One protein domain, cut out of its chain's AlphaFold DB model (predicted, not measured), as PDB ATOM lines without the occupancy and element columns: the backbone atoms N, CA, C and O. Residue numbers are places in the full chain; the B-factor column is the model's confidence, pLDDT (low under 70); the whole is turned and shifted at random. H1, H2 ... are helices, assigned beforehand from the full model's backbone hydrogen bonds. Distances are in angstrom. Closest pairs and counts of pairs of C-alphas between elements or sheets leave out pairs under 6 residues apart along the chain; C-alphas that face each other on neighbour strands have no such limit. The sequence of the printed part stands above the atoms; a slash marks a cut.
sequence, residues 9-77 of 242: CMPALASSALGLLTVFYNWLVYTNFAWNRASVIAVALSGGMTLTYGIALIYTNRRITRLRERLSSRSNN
ATOM      1  N   CYS A   9     -50.263 -47.637  29.760       74.56
ATOM      2  CA  CYS A   9     -49.653 -46.746  30.744       74.56
ATOM      3  C   CYS A   9     -48.934 -47.512  31.869       74.56
ATOM      4  O   CYS A   9     -47.846 -47.115  32.279       74.56
ATOM      5  N   MET A  10     -49.486 -48.641  32.330       77.00
ATOM      6  CA  MET A  10     -48.894 -49.433  33.420       77.00
ATOM      7  C   MET A  10     -47.500 -50.008  33.081       77.00
ATOM      8  O   MET A  10     -46.580 -49.800  33.876       77.00
ATOM      9  N   PRO A  11     -47.280 -50.673  31.927       76.31
ATOM     10  CA  PRO A  11     -45.955 -51.177  31.558       76.31
ATOM     11  C   PRO A  11     -44.942 -50.056  31.307       76.31
ATOM     12  O   PRO A  11     -43.785 -50.174  31.705       76.31
ATOM     13  N   ALA A  12     -45.374 -48.952  30.688       80.56
ATOM     14  CA  ALA A  12     -44.515 -47.798  30.436       80.56
ATOM     15  C   ALA A  12     -44.053 -47.138  31.746       80.56
ATOM     16  O   ALA A  12     -42.872 -46.830  31.904       80.56
ATOM     17  N   LEU A  13     -44.962 -46.992  32.716       79.06
ATOM     18  CA  LEU A  13     -44.651 -46.461  34.041       79.06
ATOM     19  C   LEU A  13     -43.714 -47.399  34.812       79.06
ATOM     20  O   LEU A  13     -42.749 -46.935  35.413       79.06
ATOM     21  N   ALA A  14     -43.948 -48.713  34.753       78.19
ATOM     22  CA  ALA A  14     -43.072 -49.698  35.384       78.19
ATOM     23  C   ALA A  14     -41.653 -49.685  34.785       78.19
ATOM     24  O   ALA A  14     -40.675 -49.699  35.530       78.19
ATOM     25  N   SER A  15     -41.536 -49.594  33.455       87.69
ATOM     26  CA  SER A  15     -40.249 -49.489  32.754       87.69
ATOM     27  C   SER A  15     -39.502 -48.199  33.124       87.69
ATOM     28  O   SER A  15     -38.319 -48.233  33.466       87.69
ATOM     29  N   SER A  16     -40.212 -47.067  33.168       82.12
ATOM     30  CA  SER A  16     -39.674 -45.778  33.622       82.12
ATOM     31  C   SER A  16     -39.178 -45.824  35.073       82.12
ATOM     32  O   SER A  16     -38.080 -45.346  35.362       82.12
ATOM     33  N   ALA A  17     -39.949 -46.431  35.979       80.56
ATOM     34  CA  ALA A  17     -39.581 -46.549  37.387       80.56
ATOM     35  C   ALA A  17     -38.351 -47.449  37.591       80.56
ATOM     36  O   ALA A  17     -37.471 -47.108  38.380       80.56
ATOM     37  N   LEU A  18     -38.254 -48.562  36.854       82.06
ATOM     38  CA  LEU A  18     -37.084 -49.445  36.886       82.06
ATOM     39  C   LEU A  18     -35.824 -48.755  36.347       82.06
ATOM     40  O   LEU A  18     -34.758 -48.916  36.937       82.06
ATOM     41  N   GLY A  19     -35.941 -47.954  35.284       84.25
ATOM     42  CA  GLY A  19     -34.831 -47.144  34.770       84.25
ATOM     43  C   GLY A  19     -34.344 -46.091  35.770       84.25
ATOM     44  O   GLY A  19     -33.144 -45.900  35.948       84.25
ATOM     45  N   LEU A  20     -35.261 -45.436  36.488       80.06
ATOM     46  CA  LEU A  20     -34.887 -44.512  37.563       80.06
ATOM     47  C   LEU A  20     -34.215 -45.233  38.734       80.06
ATOM     48  O   LEU A  20     -33.221 -44.739  39.267       80.06
ATOM     49  N   LEU A  21     -34.720 -46.410  39.110       80.12
ATOM     50  CA  LEU A  21     -34.153 -47.218  40.188       80.12
ATOM     51  C   LEU A  21     -32.713 -47.643  39.876       80.12
ATOM     52  O   LEU A  21     -31.861 -47.585  40.758       80.12
ATOM     53  N   THR A  22     -32.419 -48.043  38.637       84.94
ATOM     54  CA  THR A  22     -31.064 -48.455  38.235       84.94
ATOM     55  C   THR A  22     -30.087 -47.285  38.184       84.94
ATOM     56  O   THR A  22     -28.946 -47.435  38.618       84.94
ATOM     57  N   VAL A  23     -30.517 -46.104  37.726       78.94
ATOM     58  CA  VAL A  23     -29.695 -44.882  37.801       78.94
ATOM     59  C   VAL A  23     -29.415 -44.515  39.257       78.94
ATOM     60  O   VAL A  23     -28.267 -44.248  39.606       78.94
ATOM     61  N   PHE A  24     -30.433 -44.573  40.120       77.62
ATOM     62  CA  PHE A  24     -30.291 -44.299  41.550       77.62
ATOM     63  C   PHE A  24     -29.357 -45.306  42.234       77.62
ATOM     64  O   PHE A  24     -28.496 -44.915  43.015       77.62
ATOM     65  N   TYR A  25     -29.478 -46.589  41.889       79.31
ATOM     66  CA  TYR A  25     -28.605 -47.655  42.374       79.31
ATOM     67  C   TYR A  25     -27.149 -47.438  41.954       79.31
ATOM     68  O   TYR A  25     -26.262 -47.505  42.800       79.31
ATOM     69  N   ASN A  26     -26.893 -47.105  40.684       80.25
ATOM     70  CA  ASN A  26     -25.544 -46.764  40.219       80.25
ATOM     71  C   ASN A  26     -24.973 -45.577  40.999       80.25
ATOM     72  O   ASN A  26     -23.827 -45.619  41.438       80.25
ATOM     73  N   TRP A  27     -25.786 -44.551  41.241       70.12
ATOM     74  CA  TRP A  27     -25.394 -43.398  42.049       70.12
ATOM     75  C   TRP A  27     -25.018 -43.777  43.487       70.12
ATOM     76  O   TRP A  27     -24.074 -43.228  44.046       70.12
ATOM     77  N   LEU A  28     -25.729 -44.747  44.063       72.12
ATOM     78  CA  LEU A  28     -25.494 -45.269  45.409       72.12
ATOM     79  C   LEU A  28     -24.213 -46.119  45.493       72.12
ATOM     80  O   LEU A  28     -23.519 -46.087  46.506       72.12
ATOM     81  N   VAL A  29     -23.896 -46.864  44.430       79.81
ATOM     82  CA  VAL A  29     -22.725 -47.754  44.350       79.81
ATOM     83  C   VAL A  29     -21.425 -46.991  44.075       79.81
ATOM     84  O   VAL A  29     -20.365 -47.415  44.535       79.81
ATOM     85  N   TYR A  30     -21.466 -45.852  43.376       76.88
ATOM     86  CA  TYR A  30     -20.280 -45.016  43.167       76.88
ATOM     87  C   TYR A  30     -19.911 -44.227  44.436       76.88
ATOM     88  O   TYR A  30     -20.141 -43.027  44.554       76.88
ATOM     89  N   THR A  31     -19.258 -44.901  45.383       60.47
ATOM     90  CA  THR A  31     -18.784 -44.326  46.657       60.47
ATOM     91  C   THR A  31     -17.500 -43.497  46.536       60.47
ATOM     92  O   THR A  31     -17.046 -42.926  47.523       60.47
ATOM     93  N   ASN A  32     -16.890 -43.424  45.348       61.00
ATOM     94  CA  ASN A  32     -15.560 -42.826  45.153       61.00
ATOM     95  C   ASN A  32     -15.569 -41.332  44.803       61.00
ATOM     96  O   ASN A  32     -14.523 -40.762  44.501       61.00
ATOM     97  N   PHE A  33     -16.727 -40.678  44.845       61.81
ATOM     98  CA  PHE A  33     -16.829 -39.248  44.591       61.81
ATOM     99  C   PHE A  33     -16.935 -38.527  45.940       61.81
ATOM    100  O   PHE A  33     -17.843 -38.810  46.721       61.81
ATOM    101  N   ALA A  34     -16.004 -37.614  46.241       74.00
ATOM    102  CA  ALA A  34     -15.985 -36.840  47.486       74.00
ATOM    103  C   ALA A  34     -17.135 -35.813  47.510       74.00
ATOM    104  O   ALA A  34     -16.931 -34.610  47.371       74.00
ATOM    105  N   TRP A  35     -18.374 -36.289  47.628       64.62
ATOM    106  CA  TRP A  35     -19.536 -35.427  47.781       64.62
ATOM    107  C   TRP A  35     -19.555 -34.854  49.189       64.62
ATOM    108  O   TRP A  35     -19.324 -35.550  50.180       64.62
ATOM    109  N   ASN A  36     -19.894 -33.570  49.284       78.00
ATOM    110  CA  ASN A  36     -20.251 -32.976  50.558       78.00
ATOM    111  C   ASN A  36     -21.416 -33.787  51.156       78.00
ATOM    112  O   ASN A  36     -22.479 -33.886  50.536       78.00
ATOM    113  N   ARG A  37     -21.210 -34.379  52.344       79.94
ATOM    114  CA  ARG A  37     -22.176 -35.269  53.017       79.94
ATOM    115  C   ARG A  37     -23.569 -34.640  53.108       79.94
ATOM    116  O   ARG A  37     -24.560 -35.352  52.988       79.94
ATOM    117  N   ALA A  38     -23.634 -33.311  53.240       79.44
ATOM    118  CA  ALA A  38     -24.871 -32.535  53.283       79.44
ATOM    119  C   ALA A  38     -25.713 -32.636  51.993       79.44
ATOM    120  O   ALA A  38     -26.937 -32.705  52.057       79.44
ATOM    121  N   SER A  39     -25.071 -32.685  50.822       79.94
ATOM    122  CA  SER A  39     -25.767 -32.796  49.534       79.94
ATOM    123  C   SER A  39     -26.388 -34.184  49.362       79.94
ATOM    124  O   SER A  39     -27.551 -34.312  48.981       79.94
ATOM    125  N   VAL A  40     -25.652 -35.232  49.745       79.00
ATOM    126  CA  VAL A  40     -26.116 -36.624  49.628       79.00
ATOM    127  C   VAL A  40     -27.342 -36.873  50.504       79.00
ATOM    128  O   VAL A  40     -28.332 -37.422  50.025       79.00
ATOM    129  N   ILE A  41     -27.319 -36.424  51.765       84.00
ATOM    130  CA  ILE A  41     -28.473 -36.585  52.663       84.00
ATOM    131  C   ILE A  41     -29.688 -35.791  52.176       84.00
ATOM    132  O   ILE A  41     -30.807 -36.284  52.279       84.00
ATOM    133  N   ALA A  42     -29.487 -34.600  51.601       83.44
ATOM    134  CA  ALA A  42     -30.578 -33.782  51.081       83.44
ATOM    135  C   ALA A  42     -31.239 -34.439  49.861       83.44
ATOM    136  O   ALA A  42     -32.466 -34.496  49.782       83.44
ATOM    137  N   VAL A  43     -30.439 -34.992  48.943       84.25
ATOM    138  CA  VAL A  43     -30.939 -35.733  47.775       84.25
ATOM    139  C   VAL A  43     -31.634 -37.021  48.208       84.25
ATOM    140  O   VAL A  43     -32.726 -37.309  47.724       84.25
ATOM    141  N   ALA A  44     -31.061 -37.764  49.157       80.94
ATOM    142  CA  ALA A  44     -31.671 -38.983  49.678       80.94
ATOM    143  C   ALA A  44     -33.017 -38.700  50.371       80.94
ATOM    144  O   ALA A  44     -33.993 -39.404  50.120       80.94
ATOM    145  N   LEU A  45     -33.099 -37.645  51.190       84.56
ATOM    146  CA  LEU A  45     -34.341 -37.234  51.851       84.56
ATOM    147  C   LEU A  45     -35.384 -36.734  50.849       84.56
ATOM    148  O   LEU A  45     -36.535 -37.159  50.911       84.56
ATOM    149  N   SER A  46     -34.993 -35.871  49.909       87.00
ATOM    150  CA  SER A  46     -35.895 -35.342  48.878       87.00
ATOM    151  C   SER A  46     -36.420 -36.453  47.961       87.00
ATOM    152  O   SER A  46     -37.627 -36.549  47.723       87.00
ATOM    153  N   GLY A  47     -35.532 -37.350  47.517       82.31
ATOM    154  CA  GLY A  47     -35.869 -38.528  46.718       82.31
ATOM    155  C   GLY A  47     -36.769 -39.507  47.472       82.31
ATOM    156  O   GLY A  47     -37.778 -39.962  46.939       82.31
ATOM    157  N   GLY A  48     -36.467 -39.776  48.746       81.62
ATOM    158  CA  GLY A  48     -37.311 -40.593  49.618       81.62
ATOM    159  C   GLY A  48     -38.707 -39.995  49.814       81.62
ATOM    160  O   GLY A  48     -39.707 -40.711  49.728       81.62
ATOM    161  N   MET A  49     -38.806 -38.677  50.002       88.56
ATOM    162  CA  MET A  49     -40.088 -37.972  50.128       88.56
ATOM    163  C   MET A  49     -40.905 -38.002  48.832       88.56
ATOM    164  O   MET A  49     -42.110 -38.239  48.868       88.56
ATOM    165  N   THR A  50     -40.270 -37.833  47.670       87.50
ATOM    166  CA  THR A  50     -40.972 -37.932  46.376       87.50
ATOM    167  C   THR A  50     -41.431 -39.356  46.076       87.50
ATOM    168  O   THR A  50     -42.561 -39.541  45.620       87.50
ATOM    169  N   LEU A  51     -40.619 -40.372  46.390       83.25
ATOM    170  CA  LEU A  51     -41.002 -41.782  46.246       83.25
ATOM    171  C   LEU A  51     -42.179 -42.152  47.148       83.25
ATOM    172  O   LEU A  51     -43.159 -42.734  46.680       83.25
ATOM    173  N   THR A  52     -42.105 -41.799  48.432       81.06
ATOM    174  CA  THR A  52     -43.183 -42.074  49.393       81.06
ATOM    175  C   THR A  52     -44.475 -41.355  49.007       81.06
ATOM    176  O   THR A  52     -45.540 -41.976  49.027       81.06
ATOM    177  N   TYR A  53     -44.391 -40.098  48.558       84.62
ATOM    178  CA  TYR A  53     -45.536 -39.358  48.027       84.62
ATOM    179  C   TYR A  53     -46.127 -40.026  46.777       84.62
ATOM    180  O   TYR A  53     -47.340 -40.227  46.703       84.62
ATOM    181  N   GLY A  54     -45.291 -40.446  45.823       84.62
ATOM    182  CA  GLY A  54     -45.731 -41.155  44.618       84.62
ATOM    183  C   GLY A  54     -46.437 -42.480  44.931       84.62
ATOM    184  O   GLY A  54     -47.519 -42.746  44.402       84.62
ATOM    185  N   ILE A  55     -45.880 -43.281  45.846       82.44
ATOM    186  CA  ILE A  55     -46.495 -44.535  46.313       82.44
ATOM    187  C   ILE A  55     -47.850 -44.261  46.975       82.44
ATOM    188  O   ILE A  55     -48.826 -44.955  46.675       82.44
ATOM    189  N   ALA A  56     -47.939 -43.239  47.833       83.69
ATOM    190  CA  ALA A  56     -49.193 -42.845  48.468       83.69
ATOM    191  C   ALA A  56     -50.252 -42.445  47.427       83.69
ATOM    192  O   ALA A  56     -51.394 -42.891  47.522       83.69
ATOM    193  N   LEU A  57     -49.863 -41.692  46.395       84.25
ATOM    194  CA  LEU A  57     -50.746 -41.239  45.315       84.25
ATOM    195  C   LEU A  57     -51.285 -42.420  44.487       84.25
ATOM    196  O   LEU A  57     -52.484 -42.503  44.199       84.25
ATOM    197  N   ILE A  58     -50.423 -43.391  44.164       86.62
ATOM    198  CA  ILE A  58     -50.835 -44.642  43.511       86.62
ATOM    199  C   ILE A  58     -51.798 -45.414  44.416       86.62
ATOM    200  O   ILE A  58     -52.836 -45.888  43.950       86.62
ATOM    201  N   TYR A  59     -51.496 -45.527  45.710       85.81
ATOM    202  CA  TYR A  59     -52.347 -46.236  46.662       85.81
ATOM    203  C   TYR A  59     -53.731 -45.588  46.784       85.81
ATOM    204  O   TYR A  59     -54.746 -46.287  46.728       85.81
ATOM    205  N   THR A  60     -53.803 -44.257  46.879       85.62
ATOM    206  CA  THR A  60     -55.075 -43.528  46.927       85.62
ATOM    207  C   THR A  60     -55.851 -43.671  45.629       85.62
ATOM    208  O   THR A  60     -57.051 -43.928  45.685       85.62
ATOM    209  N   ASN A  61     -55.188 -43.604  44.472       81.25
ATOM    210  CA  ASN A  61     -55.846 -43.820  43.185       81.25
ATOM    211  C   ASN A  61     -56.411 -45.238  43.081       81.25
ATOM    212  O   ASN A  61     -57.587 -45.391  42.766       81.25
ATOM    213  N   ARG A  62     -55.640 -46.269  43.455       83.31
ATOM    214  CA  ARG A  62     -56.132 -47.661  43.496       83.31
ATOM    215  C   ARG A  62     -57.273 -47.848  44.496       83.31
ATOM    216  O   ARG A  62     -58.162 -48.668  44.283       83.31
ATOM    217  N   ARG A  63     -57.266 -47.110  45.608       82.81
ATOM    218  CA  ARG A  63     -58.360 -47.139  46.585       82.81
ATOM    219  C   ARG A  63     -59.621 -46.485  46.021       82.81
ATOM    220  O   ARG A  63     -60.704 -47.037  46.189       82.81
ATOM    221  N   ILE A  64     -59.485 -45.348  45.343       83.44
ATOM    222  CA  ILE A  64     -60.598 -44.637  44.707       83.44
ATOM    223  C   ILE A  64     -61.182 -45.469  43.569       83.44
ATOM    224  O   ILE A  64     -62.401 -45.565  43.482       83.44
ATOM    225  N   THR A  65     -60.363 -46.118  42.738       78.75
ATOM    226  CA  THR A  65     -60.872 -46.993  41.670       78.75
ATOM    227  C   THR A  65     -61.628 -48.190  42.239       78.75
ATOM    228  O   THR A  65     -62.752 -48.431  41.821       78.75
ATOM    229  N   ARG A  66     -61.113 -48.849  43.285       81.38
ATOM    230  CA  ARG A  66     -61.846 -49.920  43.991       81.38
ATOM    231  C   ARG A  66     -63.166 -49.443  44.600       81.38
ATOM    232  O   ARG A  66     -64.155 -50.172  44.599       81.38
ATOM    233  N   LEU A  67     -63.195 -48.231  45.155       78.75
ATOM    234  CA  LEU A  67     -64.433 -47.633  45.666       78.75
ATOM    235  C   LEU A  67     -65.401 -47.309  44.527       78.75
ATOM    236  O   LEU A  67     -66.592 -47.569  44.663       78.75
ATOM    237  N   ARG A  68     -64.899 -46.810  43.394       74.19
ATOM    238  CA  ARG A  68     -65.690 -46.584  42.182       74.19
ATOM    239  C   ARG A  68     -66.248 -47.882  41.626       74.19
ATOM    240  O   ARG A  68     -67.412 -47.887  41.293       74.19
ATOM    241  N   GLU A  69     -65.504 -48.982  41.606       76.12
ATOM    242  CA  GLU A  69     -66.024 -50.293  41.189       76.12
ATOM    243  C   GLU A  69     -67.193 -50.748  42.072       76.12
ATOM    244  O   GLU A  69     -68.227 -51.180  41.565       76.12
ATOM    245  N   ARG A  70     -67.070 -50.584  43.397       74.81
ATOM    246  CA  ARG A  70     -68.149 -50.893  44.355       74.81
ATOM    247  C   ARG A  70     -69.355 -49.963  44.224       74.81
ATOM    248  O   ARG A  70     -70.482 -50.376  44.477       74.81
ATOM    249  N   LEU A  71     -69.121 -48.701  43.873       65.06
ATOM    250  CA  LEU A  71     -70.184 -47.728  43.636       65.06
ATOM    251  C   LEU A  71     -70.827 -47.929  42.263       65.06
ATOM    252  O   LEU A  71     -72.037 -47.809  42.168       65.06
ATOM    253  N   SER A  72     -70.068 -48.301  41.233       60.00
ATOM    254  CA  SER A  72     -70.545 -48.571  39.875       60.00
ATOM    255  C   SER A  72     -71.341 -49.867  39.792       60.00
ATOM    256  O   SER A  72     -72.352 -49.907  39.097       60.00
ATOM    257  N   SER A  73     -70.981 -50.906  40.553       58.41
ATOM    258  CA  SER A  73     -71.829 -52.100  40.663       58.41
ATOM    259  C   SER A  73     -73.175 -51.788  41.326       58.41
ATOM    260  O   SER A  73     -74.193 -52.365  40.949       58.41
ATOM    261  N   ARG A  74     -73.214 -50.816  42.249       55.50
ATOM    262  CA  ARG A  74     -74.456 -50.295  42.839       55.50
ATOM    263  C   ARG A  74     -75.160 -49.265  41.937       55.50
ATOM    264  O   ARG A  74     -76.383 -49.166  41.991       55.50
ATOM    265  N   SER A  75     -74.427 -48.538  41.087       52.44
ATOM    266  CA  SER A  75     -74.956 -47.499  40.189       52.44
ATOM    267  C   SER A  75     -75.399 -48.006  38.817       52.44
ATOM    268  O   SER A  75     -76.005 -47.241  38.076       52.44
ATOM    269  N   ASN A  76     -75.180 -49.279  38.479       52.94
ATOM    270  CA  ASN A  76     -75.826 -49.904  37.316       52.94
ATOM    271  C   ASN A  76     -77.365 -49.932  37.438       52.94
ATOM    272  O   ASN A  76     -78.048 -50.054  36.430       52.94
ATOM    273  N   ASN A  77     -77.911 -49.743  38.647       53.75
ATOM    274  CA  ASN A  77     -79.346 -49.532  38.897       53.75
ATOM    275  C   ASN A  77     -79.723 -48.051  39.089       53.75
ATOM    276  O   ASN A  77     -80.844 -47.730  39.478       53.75
TER     277      ASN A  77
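AT A GLANCE: This is residues 9 to 77 of the 242 residues of an uncharacterized protein of Diplodia seriata (UniProt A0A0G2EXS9). One long helix, H2, makes the length of an open, uneven U; the shorter helix H1 is its other arm, and the chain folds back between them through a short link, leaving a gap between the arms. The last part of H2 sticks out well past the first residue of H1. The printed part has 69 residues with two named helices, H1 then H2, and no named strand; its class is all helix. It is extended, with a radius of gyration of the C-alphas of 18.6 A and spans of 65 by 23 by 11 A.

IN THESE COORDINATES: H2, residues 37 to 75, measures 55.7 A from C-alpha 37 at (-22.176, -35.269, 53.017) to C-alpha 75 at (-74.956, -47.499, 40.189). H1, residues 9 to 29, measures 30.2 A and begins with C-alpha 9 at (-49.653, -46.746, 30.744).

HOW THE PARTS SIT: H2 and H1 are apart, with no C-alpha of the one within 8 A of the other. Residues 9 to 23, 29 to 39 and 48 to 77 stand free. In H1 every O i to N i+4 pair is within hydrogen-bond range; in H2, 34 of 35 are.

THE WHOLE: The two C-alphas farthest apart, those of Ala 34 and Asn 77, are 65.2 A apart. The printed part has no cut, and the link from H1 to H2, 7 residues, is short. Mean pLDDT of the printed part is 77.4; residues 31 to 33, 35 and 71 to 77 are under 70.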